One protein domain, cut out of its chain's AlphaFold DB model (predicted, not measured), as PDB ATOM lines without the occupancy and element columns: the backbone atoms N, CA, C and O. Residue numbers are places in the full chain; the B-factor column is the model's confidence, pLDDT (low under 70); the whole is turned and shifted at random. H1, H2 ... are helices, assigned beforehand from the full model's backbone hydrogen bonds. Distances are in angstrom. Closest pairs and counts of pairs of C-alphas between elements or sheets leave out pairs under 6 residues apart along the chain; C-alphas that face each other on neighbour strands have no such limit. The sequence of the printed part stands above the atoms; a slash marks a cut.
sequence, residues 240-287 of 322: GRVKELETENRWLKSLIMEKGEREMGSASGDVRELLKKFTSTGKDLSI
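What this domain is: This is residues 240 to 287 of the 322 residues of the protein "BZIP domain-containing protein" of Lineolata rhizophorae (UniProt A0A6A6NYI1). Two long helices, H1 and then H2, make an open, flat V, close together at the link between them and spreading toward the two ends of the printed part. The printed part has 48 residues, two named helices and no named strand, and its class is all helix. It is loose, with a radius of gyration of the C-alphas of 13.4 A and spans of 35 by 28 by 7 A.

Where its parts are: Find C-alpha 240 at (127.638, 140.406, 140.788); from there H1, residues 240 to 263, runs 34.0 A. H2, residues 267 to 287, runs 30.9 A and ends at C-alpha 287, at (138.381, 117.638, 154.965).

How they stand to each other: Look at Gly 260 and Ser 268, whose C-alphas are the closest of H1 and H2, 5.8 A apart. The helices are close but not clearly touching. They run opposite ways at a shallow tilt of 34.8 degrees, only just short of steep. O i to N i+4 pairs are within hydrogen-bond range in 19 of 20 cases in H1 and 16 of 17 in H2.

The domain as a whole: The C-alphas farthest apart, of Gly 240 and Ser 266, are 37.9 A apart. The link is tight, and the printed part has no cut. Confidence is under 70 at residues 259 to 271, 275 and 278 to 287.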
ATOM      1  N   GLY A 240     127.231 139.003 140.745       97.62
ATOM      2  CA  GLY A 240     127.638 140.406 140.788       97.62
ATOM      3  C   GLY A 240     128.153 140.797 142.171       97.62
ATOM      4  O   GLY A 240     129.268 141.305 142.289       97.62
ATOM      5  N   ARG A 241     127.395 140.472 143.227       96.88
ATOM      6  CA  ARG A 241     127.788 140.766 144.612       96.88
ATOM      7  C   ARG A 241     129.011 139.962 145.066       96.88
ATOM      8  O   ARG A 241     129.823 140.490 145.820       96.88
ATOM      9  N   VAL A 242     129.187 138.725 144.594       97.56
ATOM     10  CA  VAL A 242     130.421 137.947 144.817       97.56
ATOM     11  C   VAL A 242     131.615 138.632 144.152       97.56
ATOM     12  O   VAL A 242     132.611 138.868 144.829       97.56
ATOM     13  N   LYS A 243     131.515 139.027 142.876       96.88
ATOM     14  CA  LYS A 243     132.594 139.730 142.152       96.88
ATOM     15  C   LYS A 243     132.958 141.054 142.834       96.88
ATOM     16  O   LYS A 243     134.138 141.346 143.011       96.88
ATOM     17  N   GLU A 244     131.963 141.820 143.281       96.56
ATOM     18  CA  GLU A 244     132.161 143.040 144.073       96.56
ATOM     19  C   GLU A 244     132.942 142.744 145.366       96.56
ATOM     20  O   GLU A 244     134.041 143.269 145.553       96.56
ATOM     21  N   LEU A 245     132.451 141.824 146.206       97.19
ATOM     22  CA  LEU A 245     133.104 141.431 147.460       97.19
ATOM     23  C   LEU A 245     134.502 140.825 147.252       97.19
ATOM     24  O   LEU A 245     135.369 140.997 148.112       97.19
ATOM     25  N   GLU A 246     134.758 140.142 146.134       95.44
ATOM     26  CA  GLU A 246     136.088 139.655 145.748       95.44
ATOM     27  C   GLU A 246     137.040 140.800 145.378       95.44
ATOM     28  O   GLU A 246     138.215 140.755 145.757       95.44
ATOM     29  N   THR A 247     136.563 141.830 144.667       95.44
ATOM     30  CA  THR A 247     137.366 143.028 144.365       95.44
ATOM     31  C   THR A 247     137.653 143.854 145.617       95.44
ATOM     32  O   THR A 247     138.814 144.192 145.847       95.44
ATOM     33  N   GLU A 248     136.660 144.070 146.485       94.94
ATOM     34  CA  GLU A 248     136.843 144.715 147.789       94.94
ATOM     35  C   GLU A 248     137.840 143.929 148.654       94.94
ATOM     36  O   GLU A 248     138.834 144.485 149.117       94.94
ATOM     37  N   ASN A 249     137.669 142.607 148.787       93.62
ATOM     38  CA  ASN A 249     138.627 141.752 149.493       93.62
ATOM     39  C   ASN A 249     140.036 141.836 148.898       93.62
ATOM     40  O   ASN A 249     141.011 141.762 149.642       93.62
ATOM     41  N   ARG A 250     140.173 141.945 147.572       94.00
ATOM     42  CA  ARG A 250     141.473 142.065 146.898       94.00
ATOM     43  C   ARG A 250     142.132 143.407 147.210       94.00
ATOM     44  O   ARG A 250     143.316 143.416 147.540       94.00
ATOM     45  N   TRP A 251     141.383 144.508 147.162       93.50
ATOM     46  CA  TRP A 251     141.866 145.838 147.542       93.50
ATOM     47  C   TRP A 251     142.231 145.910 149.026       93.50
ATOM     48  O   TRP A 251     143.343 146.321 149.348       93.50
ATOM     49  N   LEU A 252     141.370 145.424 149.926       92.94
ATOM     50  CA  LEU A 252     141.643 145.374 151.365       92.94
ATOM     51  C   LEU A 252     142.860 144.496 151.690       92.94
ATOM     52  O   LEU A 252     143.709 144.914 152.471       92.94
ATOM     53  N   LYS A 253     143.008 143.319 151.065       90.75
ATOM     54  CA  LYS A 253     144.200 142.464 151.244       90.75
ATOM     55  C   LYS A 253     145.467 143.148 150.737       90.75
ATOM     56  O   LYS A 253     146.471 143.121 151.441       90.75
ATOM     57  N   SER A 254     145.414 143.798 149.570       87.81
ATOM     58  CA  SER A 254     146.544 144.572 149.040       87.81
ATOM     59  C   SER A 254     146.931 145.703 149.994       87.81
ATOM     60  O   SER A 254     148.096 145.813 150.360       87.81
ATOM     61  N   LEU A 255     145.955 146.482 150.469       88.81
ATOM     62  CA  LEU A 255     146.171 147.594 151.393       88.81
ATOM     63  C   LEU A 255     146.722 147.123 152.747       88.81
ATOM     64  O   LEU A 255     147.660 147.725 153.255       88.81
ATOM     65  N   ILE A 256     146.187 146.041 153.319       84.75
ATOM     66  CA  ILE A 256     146.664 145.473 154.590       84.75
ATOM     67  C   ILE A 256     148.092 144.936 154.450       84.75
ATOM     68  O   ILE A 256     148.909 145.171 155.337       84.75
ATOM     69  N   MET A 257     148.420 144.260 153.344       77.38
ATOM     70  CA  MET A 257     149.780 143.783 153.081       77.38
ATOM     71  C   MET A 257     150.749 144.957 152.896       77.38
ATOM     72  O   MET A 257     151.688 145.104 153.671       77.38
ATOM     73  N   GLU A 258     150.477 145.846 151.939       70.81
ATOM     74  CA  GLU A 258     151.354 146.970 151.591       70.81
ATOM     75  C   GLU A 258     151.469 148.008 152.727       70.81
ATOM     76  O   GLU A 258     152.457 148.734 152.819       70.81
ATOM     77  N   LYS A 259     150.469 148.111 153.614       68.25
ATOM     78  CA  LYS A 259     150.538 148.966 154.808       68.25
ATOM     79  C   LYS A 259     151.222 148.268 155.991       68.25
ATOM     80  O   LYS A 259     152.084 148.881 156.619       68.25
ATOM     81  N   GLY A 260     150.898 147.006 156.280       60.44
ATOM     82  CA  GLY A 260     151.511 146.241 157.376       60.44
ATOM     83  C   GLY A 260     153.024 146.069 157.208       60.44
ATOM     84  O   GLY A 260     153.777 146.204 158.170       60.44
ATOM     85  N   GLU A 261     153.475 145.899 155.965       60.66
ATOM     86  CA  GLU A 261     154.891 145.793 155.588       60.66
ATOM     87  C   GLU A 261     155.649 147.140 155.703       60.66
ATOM     88  O   GLU A 261     156.877 147.151 155.712       60.66
ATOM     89  N   ARG A 262     154.935 148.274 155.861       61.06
ATOM     90  CA  ARG A 262     155.506 149.628 156.043       61.06
ATOM     91  C   ARG A 262     155.385 150.194 157.465       61.06
ATOM     92  O   ARG A 262     156.301 150.884 157.897       61.06
ATOM     93  N   GLU A 263     154.308 149.913 158.202       59.38
ATOM     94  CA  GLU A 263     154.145 150.366 159.602       59.38
ATOM     95  C   GLU A 263     154.630 149.344 160.649       59.38
ATOM     96  O   GLU A 263     154.915 149.729 161.780       59.38
ATOM     97  N   MET A 264     154.719 148.047 160.319       53.03
ATOM     98  CA  MET A 264     154.846 146.979 161.326       53.03
ATOM     99  C   MET A 264     155.844 145.874 160.926       53.03
ATOM    100  O   MET A 264     155.570 144.684 161.078       53.03
ATOM    101  N   GLY A 265     157.043 146.249 160.468       54.47
ATOM    102  CA  GLY A 265     158.082 145.343 159.931       54.47
ATOM    103  C   GLY A 265     158.639 144.232 160.848       54.47
ATOM    104  O   GLY A 265     159.586 143.557 160.463       54.47
ATOM    105  N   SER A 266     158.073 144.020 162.043       54.53
ATOM    106  CA  SER A 266     158.348 142.865 162.912       54.53
ATOM    107  C   SER A 266     157.055 142.099 163.235       54.53
ATOM    108  O   SER A 266     156.891 140.968 162.781       54.53
ATOM    109  N   ALA A 267     156.077 142.726 163.902       56.88
ATOM    110  CA  ALA A 267     154.816 142.063 164.273       56.88
ATOM    111  C   ALA A 267     153.872 141.758 163.083       56.88
ATOM    112  O   ALA A 267     152.978 140.920 163.205       56.88
ATOM    113  N   SER A 268     154.104 142.329 161.891       59.06
ATOM    114  CA  SER A 268     153.432 141.873 160.663       59.06
ATOM    115  C   SER A 268     153.790 140.420 160.317       59.06
ATOM    116  O   SER A 268     153.012 139.766 159.620       59.06
ATOM    117  N   GLY A 269     154.927 139.897 160.798       62.72
ATOM    118  CA  GLY A 269     155.276 138.480 160.698       62.72
ATOM    119  C   GLY A 269     154.273 137.597 161.442       62.72
ATOM    120  O   GLY A 269     153.688 136.699 160.837       62.72
ATOM    121  N   ASP A 270     153.993 137.922 162.706       67.44
ATOM    122  CA  ASP A 270     153.039 137.187 163.548       67.44
ATOM    123  C   ASP A 270     151.615 137.252 162.994       67.44
ATOM    124  O   ASP A 270     150.940 136.228 162.923       67.44
ATOM    125  N   VAL A 271     151.159 138.422 162.524       67.50
ATOM    126  CA  VAL A 271     149.828 138.568 161.900       67.50
ATOM    127  C   VAL A 271     149.723 137.731 160.619       67.50
ATOM    128  O   VAL A 271     148.720 137.046 160.399       67.50
ATOM    129  N   ARG A 272     150.774 137.726 159.787       70.69
ATOM    130  CA  ARG A 272     150.838 136.909 158.564       70.69
ATOM    131  C   ARG A 272     150.880 135.416 158.891       70.69
ATOM    132  O   ARG A 272     150.270 134.627 158.170       70.69
ATOM    133  N   GLU A 273     151.546 135.015 159.974       71.25
ATOM    134  CA  GLU A 273     151.583 133.620 160.415       71.25
ATOM    135  C   GLU A 273     150.272 133.177 161.088       71.25
ATOM    136  O   GLU A 273     149.822 132.061 160.835       71.25
ATOM    137  N   LEU A 274     149.598 134.039 161.857       70.94
ATOM    138  CA  LEU A 274     148.248 133.792 162.378       70.94
ATOM    139  C   LEU A 274     147.249 133.587 161.238       70.94
ATOM    140  O   LEU A 274     146.511 132.602 161.246       70.94
ATOM    141  N   LEU A 275     147.263 134.463 160.227       66.81
ATOM    142  CA  LEU A 275     146.404 134.325 159.052       66.81
ATOM    143  C   LEU A 275     146.731 133.042 158.275       66.81
ATOM    144  O   LEU A 275     145.820 132.312 157.885       66.81
ATOM    145  N   LYS A 276     148.020 132.704 158.123       76.00
ATOM    146  CA  LYS A 276     148.463 131.438 157.519       76.00
ATOM    147  C   LYS A 276     147.952 130.228 158.309       76.00
ATOM    148  O   LYS A 276     147.402 129.320 157.697       76.00
ATOM    149  N   LYS A 277     148.052 130.236 159.646       75.62
ATOM    150  CA  LYS A 277     147.501 129.197 160.535       75.62
ATOM    151  C   LYS A 277     145.983 129.066 160.358       75.62
ATOM    152  O   LYS A 277     145.526 127.965 160.077       75.62
ATOM    153  N   PHE A 278     145.229 130.168 160.392       68.25
ATOM    154  CA  PHE A 278     143.770 130.175 160.182       68.25
ATOM    155  C   PHE A 278     143.352 129.640 158.800       68.25
ATOM    156  O   PHE A 278     142.402 128.866 158.687       68.25
ATOM    157  N   THR A 279     144.077 129.998 157.735       68.94
ATOM    158  CA  THR A 279     143.811 129.469 156.382       68.94
ATOM    159  C   THR A 279     144.268 128.019 156.175       68.94
ATOM    160  O   THR A 279     143.847 127.388 155.204       68.94
ATOM    161  N   SER A 280     145.092 127.475 157.076       65.38
ATOM    162  CA  SER A 280     145.470 126.056 157.093       65.38
ATOM    163  C   SER A 280     144.480 125.221 157.908       65.38
ATOM    164  O   SER A 280     143.987 124.223 157.396       65.38
ATOM    165  N   THR A 281     144.084 125.659 159.109       59.16
ATOM    166  CA  THR A 281     143.043 124.969 159.899       59.16
ATOM    167  C   THR A 281     141.684 124.980 159.192       59.16
ATOM    168  O   THR A 281     140.938 124.007 159.265       59.16
ATOM    169  N   GLY A 282     141.388 126.025 158.408       57.66
ATOM    170  CA  GLY A 282     140.241 126.051 157.495       57.66
ATOM    171  C   GLY A 282     140.271 124.965 156.407       57.66
ATOM    172  O   GLY A 282     139.213 124.535 155.950       57.66
ATOM    173  N   LYS A 283     141.454 124.471 156.012       56.72
ATOM    174  CA  LYS A 283     141.576 123.345 155.071       56.72
ATOM    175  C   LYS A 283     141.312 122.008 155.753       56.72
ATOM    176  O   LYS A 283     140.564 121.216 155.187       56.72
ATOM    177  N   ASP A 284     141.801 121.790 156.971       53.50
ATOM    178  CA  ASP A 284     141.455 120.587 157.744       53.50
ATOM    179  C   ASP A 284     139.944 120.525 158.039       53.50
ATOM    180  O   ASP A 284     139.316 119.474 157.907       53.50
ATOM    181  N   LEU A 285     139.315 121.678 158.305       52.62
ATOM    182  CA  LEU A 285     137.854 121.782 158.409       52.62
ATOM    183  C   LEU A 285     137.126 121.425 157.098       52.62
ATOM    184  O   LEU A 285     136.062 120.810 157.139       52.62
ATOM    185  N   SER A 286     137.710 121.724 155.932       50.97
ATOM    186  CA  SER A 286     137.161 121.291 154.635       50.97
ATOM    187  C   SER A 286     137.290 119.780 154.388       50.97
ATOM    188  O   SER A 286     136.480 119.213 153.655       50.97
ATOM    189  N   ILE A 287     138.243 119.101 155.039       52.47
ATOM    190  CA  ILE A 287     138.381 117.638 154.965       52.47
ATOM    191  C   ILE A 287     137.247 116.968 155.756       52.47
ATOM    192  O   ILE A 287     136.600 116.061 155.234       52.47
TER     193      ILE A 287